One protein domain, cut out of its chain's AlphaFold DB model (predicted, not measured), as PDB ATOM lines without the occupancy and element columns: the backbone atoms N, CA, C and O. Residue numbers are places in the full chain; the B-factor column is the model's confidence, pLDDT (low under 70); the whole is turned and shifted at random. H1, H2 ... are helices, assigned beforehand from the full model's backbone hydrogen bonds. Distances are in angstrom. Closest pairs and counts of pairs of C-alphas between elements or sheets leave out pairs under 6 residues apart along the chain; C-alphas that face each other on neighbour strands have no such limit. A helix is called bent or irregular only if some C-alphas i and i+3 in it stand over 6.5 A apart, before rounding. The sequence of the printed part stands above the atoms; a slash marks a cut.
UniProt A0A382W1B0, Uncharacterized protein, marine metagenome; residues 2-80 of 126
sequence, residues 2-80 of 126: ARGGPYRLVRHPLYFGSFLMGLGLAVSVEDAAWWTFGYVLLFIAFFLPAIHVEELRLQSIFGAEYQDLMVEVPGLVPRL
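What this domain is: This is residues 2 to 80 of the 126 residues of an uncharacterized protein of marine metagenome (UniProt A0A382W1B0). A long helical hairpin makes the length of this domain: H3, the longest helix, runs almost from one end to the other, and the shorter H2 runs back beside its first part. At the far end of H3 the short helix H4 turns a corner and leads into a tail, residues 73 to 80, that folds back toward the beginning of H2, while the tiny H1 sits near that same beginning. The printed part has 79 residues with four named helices, in the order H1, H2, H3, H4, and no named strand; the class is all helix. The whole is loose, with a radius of gyration of the C-alphas of 14.6 A, and only just elongated, with spans of 47 by 24 by 17 A.

Where its parts are: H3 holds residues 32 to 62 and measures 41.4 A from C-alpha 32 at (185.744, 273.039, 220.044) to C-alpha 62 at (155.286, 245.034, 220.941). It has a kink of 26 degrees near residue 48; it is neither bent nor irregular, but only just: C-alphas 45 and 48 are 6.5 A apart. H2, residues 13 to 27, is 21.0 A long and begins at C-alpha 13, (163.984, 261.490, 222.871). H4, residues 64 to 72, is 12.9 A long and ends at C-alpha 72, (154.928, 257.418, 211.901). H1 is residues 5 to 8.

How they stand to each other: H3 and H2 form a helical hairpin. They touch, the closest C-alphas being those of Thr 36 and Ala 26, 5.0 A apart, and run opposite ways at a shallow tilt of 7 degrees. H3 and H4 touch only at the corner by their link, and only just, with 3 pairs of C-alphas within 8 A; H3 takes part with residues 58 to 59 alone. Their closest C-alphas, of Gln 59 and Tyr 66, are 5.8 A apart, and they run opposite ways at a tilt of 36 degrees, only just steep. H1 and H2 are close but not clearly touching, with the C-alphas of Tyr 7 and Pro 13, their closest, 6.0 A apart. H1 is apart from H3 and H4, and H2 is apart from H4. Every O i to N i+4 pair is within hydrogen-bond range in H2 and H4, and 25 of 27 are in H3; H1 is too short for such a pair.

The domain as a whole: The two C-alphas farthest apart, those of Glu 30 and Ala 64, are 47.7 A apart. Residues 60 to 65, of which 60 to 62 belong to H3, stand free. The printed part has no cut, and the links H1 to H2, H2 to H3 and H3 to H4 are tight. The mean pLDDT of the printed part is 88.0, and residue 80 is the one printed residue under 70.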
ATOM      1  N   ALA A   2     155.627 253.958 225.674       74.06
ATOM      2  CA  ALA A   2     155.451 255.395 225.904       74.06
ATOM      3  C   ALA A   2     155.260 256.130 224.568       74.06
ATOM      4  O   ALA A   2     156.125 256.069 223.703       74.06
ATOM      5  N   ARG A   3     154.122 256.814 224.404       71.50
ATOM      6  CA  ARG A   3     153.773 257.601 223.202       71.50
ATOM      7  C   ARG A   3     153.383 259.048 223.519       71.50
ATOM      8  O   ARG A   3     152.980 259.793 222.638       71.50
ATOM      9  N   GLY A   4     153.449 259.446 224.790       72.19
ATOM     10  CA  GLY A   4     153.109 260.793 225.254       72.19
ATOM     11  C   GLY A   4     154.318 261.731 225.289       72.19
ATOM     12  O   GLY A   4     155.464 261.289 225.370       72.19
ATOM     13  N   GLY A   5     154.063 263.041 225.262       78.25
ATOM     14  CA  GLY A   5     155.109 264.063 225.391       78.25
ATOM     15  C   GLY A   5     156.162 264.001 224.268       78.25
ATOM     16  O   GLY A   5     155.777 263.930 223.099       78.25
ATOM     17  N   PRO A   6     157.473 264.031 224.582       81.81
ATOM     18  CA  PRO A   6     158.541 264.090 223.578       81.81
ATOM     19  C   PRO A   6     158.655 262.817 222.723       81.81
ATOM     20  O   PRO A   6     159.130 262.895 221.593       81.81
ATOM     21  N   TYR A   7     158.128 261.678 223.194       81.88
ATOM     22  CA  TYR A   7     158.057 260.423 222.426       81.88
ATOM     23  C   TYR A   7     157.148 260.513 221.183       81.88
ATOM     24  O   TYR A   7     157.135 259.608 220.356       81.88
ATOM     25  N   ARG A   8     156.383 261.606 221.037       78.75
ATOM     26  CA  ARG A   8     155.607 261.922 219.824       78.75
ATOM     27  C   ARG A   8     156.446 262.562 218.722       78.75
ATOM     28  O   ARG A   8     155.996 262.620 217.584       78.75
ATOM     29  N   LEU A   9     157.594 263.133 219.080       81.56
ATOM     30  CA  LEU A   9     158.463 263.857 218.154       81.56
ATOM     31  C   LEU A   9     159.536 262.934 217.586       81.56
ATOM     32  O   LEU A   9     159.828 262.998 216.395       81.56
ATOM     33  N   VAL A  10     160.101 262.086 218.445       87.25
ATOM     34  CA  VAL A  10     161.141 261.109 218.121       87.25
ATOM     35  C   VAL A  10     160.946 259.863 218.986       87.25
ATOM     36  O   VAL A  10     160.453 259.971 220.108       87.25
ATOM     37  N   ARG A  11     161.334 258.681 218.494       89.44
ATOM     38  CA  ARG A  11     161.228 257.417 219.250       89.44
ATOM     39  C   ARG A  11     162.199 257.365 220.428       89.44
ATOM     40  O   ARG A  11     161.882 256.778 221.458       89.44
ATOM     41  N   HIS A  12     163.338 258.042 220.286       90.75
ATOM     42  CA  HIS A  12     164.463 258.013 221.221       90.75
ATOM     43  C   HIS A  12     164.779 259.409 221.796       90.75
ATOM     44  O   HIS A  12     165.902 259.899 221.655       90.75
ATOM     45  N   PRO A  13     163.814 260.098 222.445       88.88
ATOM     46  CA  PRO A  13     163.984 261.490 222.871       88.88
ATOM     47  C   PRO A  13     165.058 261.660 223.944       88.88
ATOM     48  O   PRO A  13     165.690 262.710 224.009       88.88
ATOM     49  N   LEU A  14     165.289 260.630 224.763       88.38
ATOM     50  CA  LEU A  14     166.343 260.638 225.775       88.38
ATOM     51  C   LEU A  14     167.724 260.682 225.120       88.38
ATOM     52  O   LEU A  14     168.525 261.550 225.450       88.38
ATOM     53  N   TYR A  15     167.968 259.813 224.138       90.62
ATOM     54  CA  TYR A  15     169.214 259.798 223.377       90.62
ATOM     55  C   TYR A  15     169.432 261.101 222.600       90.62
ATOM     56  O   TYR A  15     170.545 261.623 222.584       90.62
ATOM     57  N   PHE A  16     168.370 261.666 222.017       90.44
ATOM     58  CA  PHE A  16     168.434 262.976 221.364       90.44
ATOM     59  C   PHE A  16     168.774 264.104 222.352       90.44
ATOM     60  O   PHE A  16     169.642 264.927 222.077       90.44
ATOM     61  N   GLY A  17     168.155 264.122 223.535       89.12
ATOM     62  CA  GLY A  17     168.491 265.078 224.591       89.12
ATOM     63  C   GLY A  17     169.937 264.936 225.075       89.12
ATOM     64  O   GLY A  17     170.645 265.933 225.196       89.12
ATOM     65  N   SER A  18     170.407 263.702 225.285       89.31
ATOM     66  CA  SER A  18     171.802 263.422 225.647       89.31
ATOM     67  C   SER A  18     172.788 263.878 224.572       89.31
ATOM     68  O   SER A  18     173.836 264.417 224.924       89.31
ATOM     69  N   PHE A  19     172.439 263.714 223.290       92.12
ATOM     70  CA  PHE A  19     173.224 264.237 222.173       92.12
ATOM     71  C   PHE A  19     173.373 265.756 222.257       92.12
ATOM     72  O   PHE A  19     174.487 266.267 222.227       92.12
ATOM     73  N   LEU A  20     172.261 266.482 222.414       92.25
ATOM     74  CA  LEU A  20     172.279 267.946 222.496       92.25
ATOM     75  C   LEU A  20     173.068 268.453 223.708       92.25
ATOM     76  O   LEU A  20     173.821 269.416 223.587       92.25
ATOM     77  N   MET A  21     172.922 267.799 224.861       89.81
ATOM     78  CA  MET A  21     173.666 268.155 226.071       89.81
ATOM     79  C   MET A  21     175.175 267.958 225.890       89.81
ATOM     80  O   MET A  21     175.950 268.865 226.182       89.81
ATOM     81  N   GLY A  22     175.602 266.794 225.390       89.81
ATOM     82  CA  GLY A  22     177.024 266.528 225.174       89.81
ATOM     83  C   GLY A  22     177.618 267.382 224.054       89.81
ATOM     84  O   GLY A  22     178.736 267.869 224.197       89.81
ATOM     85  N   LEU A  23     176.847 267.654 222.997       92.69
ATOM     86  CA  LEU A  23     177.243 268.572 221.933       92.69
ATOM     87  C   LEU A  23     177.451 269.990 222.479       92.69
ATOM     88  O   LEU A  23     178.479 270.597 222.204       92.69
ATOM     89  N   GLY A  24     176.525 270.491 223.304       89.38
ATOM     90  CA  GLY A  24     176.655 271.793 223.963       89.38
ATOM     91  C   GLY A  24     177.929 271.914 224.807       89.38
ATOM     92  O   GLY A  24     178.615 272.932 224.750       89.38
ATOM     93  N   LEU A  25     178.299 270.857 225.535       88.38
ATOM     94  CA  LEU A  25     179.557 270.817 226.287       88.38
ATOM     95  C   LEU A  25     180.788 270.763 225.369       88.38
ATOM     96  O   LEU A  25     181.781 271.433 225.643       88.38
ATOM     97  N   ALA A  26     180.727 269.994 224.281       89.31
ATOM     98  CA  ALA A  26     181.840 269.831 223.346       89.31
ATOM     99  C   ALA A  26     182.145 271.105 222.541       89.31
ATOM    100  O   ALA A  26     183.299 271.339 222.193       89.31
ATOM    101  N   VAL A  27     181.139 271.945 222.270       90.81
ATOM    102  CA  VAL A  27     181.351 273.236 221.590       90.81
ATOM    103  C   VAL A  27     181.817 274.347 222.534       90.81
ATOM    104  O   VAL A  27     182.303 275.369 222.064       90.81
ATOM    105  N   SER A  28     181.660 274.165 223.850       85.88
ATOM    106  CA  SER A  28     181.957 275.190 224.863       85.88
ATOM    107  C   SER A  28     183.415 275.180 225.346       85.88
ATOM    108  O   SER A  28     183.804 276.038 226.134       85.88
ATOM    109  N   VAL A  29     184.228 274.217 224.898       85.62
ATOM    110  CA  VAL A  29     185.647 274.094 225.273       85.62
ATOM    111  C   VAL A  29     186.577 274.748 224.249       85.62
ATOM    112  O   VAL A  29     186.244 274.883 223.072       85.62
ATOM    113  N   GLU A  30     187.781 275.108 224.699       79.75
ATOM    114  CA  GLU A  30     188.909 275.438 223.819       79.75
ATOM    115  C   GLU A  30     189.167 274.257 222.859       79.75
ATOM    116  O   GLU A  30     189.018 273.095 223.244       79.75
ATOM    117  N   ASP A  31     189.477 274.546 221.591       85.56
ATOM    118  CA  ASP A  31     189.549 273.557 220.498       85.56
ATOM    119  C   ASP A  31     188.228 272.813 220.207       85.56
ATOM    120  O   ASP A  31     188.209 271.619 219.881       85.56
ATOM    121  N   ALA A  32     187.105 273.538 220.270       88.44
ATOM    122  CA  ALA A  32     185.744 273.039 220.044       88.44
ATOM    123  C   ALA A  32     185.593 272.096 218.835       88.44
ATOM    124  O   ALA A  32     184.844 271.123 218.905       88.44
ATOM    125  N   ALA A  33     186.307 272.340 217.730       90.38
ATOM    126  CA  ALA A  33     186.226 271.504 216.530       90.38
ATOM    127  C   ALA A  33     186.691 270.056 216.779       90.38
ATOM    128  O   ALA A  33     186.007 269.114 216.374       90.38
ATOM    129  N   TRP A  34     187.816 269.870 217.478       91.75
ATOM    130  CA  TRP A  34     188.372 268.546 217.768       91.75
ATOM    131  C   TRP A  34     187.484 267.772 218.745       91.75
ATOM    132  O   TRP A  34     187.132 266.615 218.503       91.75
ATOM    133  N   TRP A  35     187.051 268.437 219.818       90.31
ATOM    134  CA  TRP A  35     186.182 267.840 220.832       90.31
ATOM    135  C   TRP A  35     184.795 267.505 220.296       90.31
ATOM    136  O   TRP A  35     184.276 266.425 220.571       90.31
ATOM    137  N   THR A  36     184.219 268.385 219.477       93.44
ATOM    138  CA  THR A  36     182.935 268.133 218.816       93.44
ATOM    139  C   THR A  36     183.032 266.931 217.883       93.44
ATOM    140  O   THR A  36     182.175 266.050 217.936       93.44
ATOM    141  N   PHE A  37     184.091 266.844 217.073       94.44
ATOM    142  CA  PHE A  37     184.304 265.704 216.183       94.44
ATOM    143  C   PHE A  37     184.437 264.385 216.961       94.44
ATOM    144  O   PHE A  37     183.731 263.418 216.663       94.44
ATOM    145  N   GLY A  38     185.280 264.357 217.998       94.25
ATOM    146  CA  GLY A  38     185.450 263.180 218.853       94.25
ATOM    147  C   GLY A  38     184.153 262.768 219.553       94.25
ATOM    148  O   GLY A  38     183.807 261.587 219.573       94.25
ATOM    149  N   TYR A  39     183.389 263.736 220.065       94.38
ATOM    150  CA  TYR A  39     182.095 263.481 220.692       94.38
ATOM    151  C   TYR A  39     181.083 262.873 219.713       94.38
ATOM    152  O   TYR A  39     180.440 261.875 220.042       94.38
ATOM    153  N   VAL A  40     180.961 263.425 218.500       94.56
ATOM    154  CA  VAL A  40     180.065 262.883 217.466       94.56
ATOM    155  C   VAL A  40     180.457 261.448 217.112       94.56
ATOM    156  O   VAL A  40     179.581 260.589 217.013       94.56
ATOM    157  N   LEU A  41     181.755 261.154 216.991       95.62
ATOM    158  CA  LEU A  41     182.232 259.800 216.710       95.62
ATOM    159  C   LEU A  41     181.875 258.820 217.837       95.62
ATOM    160  O   LEU A  41     181.379 257.727 217.568       95.62
ATOM    161  N   LEU A  42     182.063 259.222 219.098       93.06
ATOM    162  CA  LEU A  42     181.671 258.422 220.262       93.06
ATOM    163  C   LEU A  42     180.158 258.201 220.314       93.06
ATOM    164  O   LEU A  42     179.704 257.087 220.574       93.06
ATOM    165  N   PHE A  43     179.365 259.232 220.029       92.75
ATOM    166  CA  PHE A  43     177.917 259.098 219.961       92.75
ATOM    167  C   PHE A  43     177.513 258.065 218.900       92.75
ATOM    168  O   PHE A  43     176.758 257.140 219.194       92.75
ATOM    169  N   ILE A  44     178.072 258.152 217.693       92.00
ATOM    170  CA  ILE A  44     177.825 257.175 216.623       92.00
ATOM    171  C   ILE A  44     178.234 255.764 217.069       92.00
ATOM    172  O   ILE A  44     177.462 254.826 216.891       92.00
ATOM    173  N   ALA A  45     179.409 255.610 217.685       92.69
ATOM    174  CA  ALA A  45     179.965 254.311 218.060       92.69
ATOM    175  C   ALA A  45     179.215 253.609 219.203       92.69
ATOM    176  O   ALA A  45     179.137 252.384 219.209       92.69
ATOM    177  N   PHE A  46     178.667 254.353 220.167       91.06
ATOM    178  CA  PHE A  46     178.042 253.768 221.361       91.06
ATOM    179  C   PHE A  46     176.519 253.895 221.375       91.06
ATOM    180  O   PHE A  46     175.823 252.949 221.744       91.06
ATOM    181  N   PHE A  47     175.982 255.047 220.970       89.31
ATOM    182  CA  PHE A  47     174.555 255.326 221.109       89.31
ATOM    183  C   PHE A  47     173.746 254.719 219.964       89.31
ATOM    184  O   PHE A  47     172.670 254.187 220.223       89.31
ATOM    185  N   LEU A  48     174.249 254.716 218.722       90.38
ATOM    186  CA  LEU A  48     173.514 254.090 217.614       90.38
ATOM    187  C   LEU A  48     173.358 252.568 217.784       90.38
ATOM    188  O   LEU A  48     172.239 252.085 217.602       90.38
ATOM    189  N   PRO A  49     174.390 251.799 218.192       92.94
ATOM    190  CA  PRO A  49     174.204 250.379 218.484       92.94
ATOM    191  C   PRO A  49     173.258 250.137 219.660       92.94
ATOM    192  O   PRO A  49     172.416 249.244 219.587       92.94
ATOM    193  N   ALA A  50     173.347 250.947 220.723       91.88
ATOM    194  CA  ALA A  50     172.440 250.839 221.866       91.88
ATOM    195  C   ALA A  50     170.978 251.066 221.453       91.88
ATOM    196  O   ALA A  50     170.111 250.273 221.816       91.88
ATOM    197  N   ILE A  51     170.725 252.087 220.627       92.38
ATOM    198  CA  ILE A  51     169.410 252.355 220.037       92.38
ATOM    199  C   ILE A  51     168.941 251.156 219.222       92.38
ATOM    200  O   ILE A  51     167.813 250.716 219.397       92.38
ATOM    201  N   HIS A  52     169.796 250.591 218.368       92.75
ATOM    202  CA  HIS A  52     169.422 249.440 217.550       92.75
ATOM    203  C   HIS A  52     169.014 248.229 218.402       92.75
ATOM    204  O   HIS A  52     167.977 247.616 218.154       92.75
ATOM    205  N   VAL A  53     169.781 247.920 219.452       94.25
ATOM    206  CA  VAL A  53     169.446 246.851 220.408       94.25
ATOM    207  C   VAL A  53     168.122 247.135 221.122       94.25
ATOM    208  O   VAL A  53     167.312 246.224 221.311       94.25
ATOM    209  N   GLU A  54     167.866 248.389 221.495       92.25
ATOM    210  CA  GLU A  54     166.593 248.788 222.093       92.25
ATOM    211  C   GLU A  54     165.425 248.640 221.109       92.25
ATOM    212  O   GLU A  54     164.390 248.094 221.490       92.25
ATOM    213  N   GLU A  55     165.582 249.039 219.844       92.69
ATOM    214  CA  GLU A  55     164.548 248.862 218.817       92.69
ATOM    215  C   GLU A  55     164.227 247.378 218.596       92.69
ATOM    216  O   GLU A  55     163.053 247.016 218.580       92.69
ATOM    217  N   LEU A  56     165.237 246.501 218.526       93.44
ATOM    218  CA  LEU A  56     165.033 245.049 218.420       93.44
ATOM    219  C   LEU A  56     164.268 244.484 219.625       93.44
ATOM    220  O   LEU A  56     163.364 243.660 219.475       93.44
ATOM    221  N   ARG A  57     164.592 244.952 220.834       93.25
ATOM    222  CA  ARG A  57     163.878 244.559 222.055       93.25
ATOM    223  C   ARG A  57     162.439 245.077 222.070       93.25
ATOM    224  O   ARG A  57     161.537 244.382 222.524       93.25
ATOM    225  N   LEU A  58     162.200 246.297 221.602       90.88
ATOM    226  CA  LEU A  58     160.852 246.858 221.529       90.88
ATOM    227  C   LEU A  58     160.011 246.146 220.465       90.88
ATOM    228  O   LEU A  58     158.839 245.870 220.712       90.88
ATOM    229  N   GLN A  59     160.615 245.775 219.335       92.62
ATOM    230  CA  GLN A  59     159.983 244.935 218.318       92.62
ATOM    231  C   GLN A  59     159.606 243.559 218.872       92.62
ATOM    232  O   GLN A  59     158.506 243.089 218.595       92.62
ATOM    233  N   SER A  60     160.454 242.926 219.689       93.12
ATOM    234  CA  SER A  60     160.131 241.611 220.263       93.12
ATOM    235  C   SER A  60     159.012 241.659 221.309       93.12
ATOM    236  O   SER A  60     158.284 240.682 221.461       93.12
ATOM    237  N   ILE A  61     158.841 242.788 222.007       93.56
ATOM    238  CA  ILE A  61     157.791 242.970 223.023       93.56
ATOM    239  C   ILE A  61     156.458 243.410 222.400       93.56
ATOM    240  O   ILE A  61     155.406 242.924 222.808       93.56
ATOM    241  N   PHE A  62     156.487 244.357 221.456       89.50
ATOM    242  CA  PHE A  62     155.286 245.034 220.941       89.50
ATOM    243  C   PHE A  62     154.920 244.641 219.497       89.50
ATOM    244  O   PHE A  62     153.822 244.951 219.041       89.50
ATOM    245  N   GLY A  63     155.800 243.946 218.769       91.19
ATOM    246  CA  GLY A  63     155.509 243.385 217.447       91.19
ATOM    247  C   GLY A  63     155.034 244.424 216.426       91.19
ATOM    248  O   GLY A  63     155.686 245.450 216.219       91.19
ATOM    249  N   ALA A  64     153.887 244.150 215.795       88.50
ATOM    250  CA  ALA A  64     153.291 244.988 214.750       88.50
ATOM    251  C   ALA A  64     153.012 246.426 215.220       88.50
ATOM    252  O   ALA A  64     153.290 247.376 214.496       88.50
ATOM    253  N   GLU A  65     152.586 246.602 216.476       87.00
ATOM    254  CA  GLU A  65     152.309 247.925 217.040       87.00
ATOM    255  C   GLU A  65     153.569 248.822 217.066       87.00
ATOM    256  O   GLU A  65     153.476 250.049 216.949       87.00
ATOM    257  N   TYR A  66     154.761 248.232 217.216       87.56
ATOM    258  CA  TYR A  66     156.017 248.977 217.124       87.56
ATOM    259  C   TYR A  66     156.363 249.345 215.681       87.56
ATOM    260  O   TYR A  66     156.852 250.446 215.440       87.56
ATOM    261  N   GLN A  67     156.108 248.443 214.731       86.81
ATOM    262  CA  GLN A  67     156.392 248.671 213.313       86.81
ATOM    263  C   GLN A  67     155.569 249.837 212.760       86.81
ATOM    264  O   GLN A  67     156.136 250.713 212.110       86.81
ATOM    265  N   ASP A  68     154.284 249.917 213.117       86.75
ATOM    266  CA  ASP A  68     153.428 251.052 212.757       86.75
ATOM    267  C   ASP A  68     153.997 252.367 213.311       86.75
ATOM    268  O   ASP A  68     154.136 253.361 212.593       86.75
ATOM    269  N   LEU A  69     154.462 252.362 214.568       84.06
ATOM    270  CA  LEU A  69     155.105 253.540 215.152       84.06
ATOM    271  C   LEU A  69     156.414 253.913 214.437       84.06
ATOM    272  O   LEU A  69     156.742 255.097 214.342       84.06
ATOM    273  N   MET A  70     157.185 252.938 213.945       85.25
ATOM    274  CA  MET A  70     158.435 253.218 213.238       85.25
ATOM    275  C   MET A  70     158.218 253.988 211.933       85.25
ATOM    276  O   MET A  70     159.097 254.759 211.532       85.25
ATOM    277  N   VAL A  71     157.066 253.787 211.292       84.50
ATOM    278  CA  VAL A  71     156.658 254.512 210.084       84.50
ATOM    279  C   VAL A  71     156.254 255.945 210.435       84.50
ATOM    280  O   VAL A  71     156.681 256.890 209.766       84.50
ATOM    281  N   GLU A  72     155.488 256.119 211.513       82.19
ATOM    282  CA  GLU A  72     154.928 257.418 211.901       82.19
ATOM    283  C   GLU A  72     155.936 258.360 212.574       82.19
ATOM    284  O   GLU A  72     155.982 259.557 212.275       82.19
ATOM    285  N   VAL A  73     156.753 257.843 213.496       84.00
ATOM    286  CA  VAL A  73     157.626 258.652 214.360       84.00
ATOM    287  C   VAL A  73     159.090 258.394 214.001       84.00
ATOM    288  O   VAL A  73     159.528 257.245 214.051       84.00
ATOM    289  N   PRO A  74     159.887 259.427 213.664       85.31
ATOM    290  CA  PRO A  74     161.302 259.256 213.330       85.31
ATOM    291  C   PRO A  74     162.133 258.789 214.539       85.31
ATOM    292  O   PRO A  74     161.749 258.993 215.688       85.31
ATOM    293  N   GLY A  75     163.299 258.184 214.293       85.56
ATOM    294  CA  GLY A  75     164.160 257.627 215.349       85.56
ATOM    295  C   GLY A  75     164.722 258.677 216.319       85.56
ATOM    296  O   GLY A  75     164.333 258.702 217.486       85.56
ATOM    297  N   LEU A  76     165.631 259.533 215.835       85.00
ATOM    298  CA  LEU A  76     166.379 260.506 216.653       85.00
ATOM    299  C   LEU A  76     166.171 261.970 216.262       85.00
ATOM    300  O   LEU A  76     166.226 262.832 217.130       85.00
ATOM    301  N   VAL A  77     165.968 262.266 214.977       83.00
ATOM    302  CA  VAL A  77     165.849 263.644 214.486       83.00
ATOM    303  C   VAL A  77     164.377 263.937 214.202       83.00
ATOM    304  O   VAL A  77     163.769 263.216 213.404       83.00
ATOM    305  N   PRO A  78     163.776 264.955 214.842       81.06
ATOM    306  CA  PRO A  78     162.383 265.298 214.597       81.06
ATOM    307  C   PRO A  78     162.210 265.789 213.156       81.06
ATOM    308  O   PRO A  78     163.039 266.527 212.624       81.06
ATOM    309  N   ARG A  79     161.109 265.396 212.510       78.44
ATOM    310  CA  ARG A  79     160.756 265.925 211.185       78.44
ATOM    311  C   ARG A  79     160.325 267.388 211.339       78.44
ATOM    312  O   ARG A  79     159.455 267.675 212.159       78.44
ATOM    313  N   LEU A  80     160.884 268.299 210.530       69.00
ATOM    314  CA  LEU A  80     160.434 269.703 210.491       69.00
ATOM    315  C   LEU A  80     158.970 269.824 210.043       69.00
ATOM    316  O   LEU A  80     158.247 270.699 210.510       69.00
TER     317      LEU A  80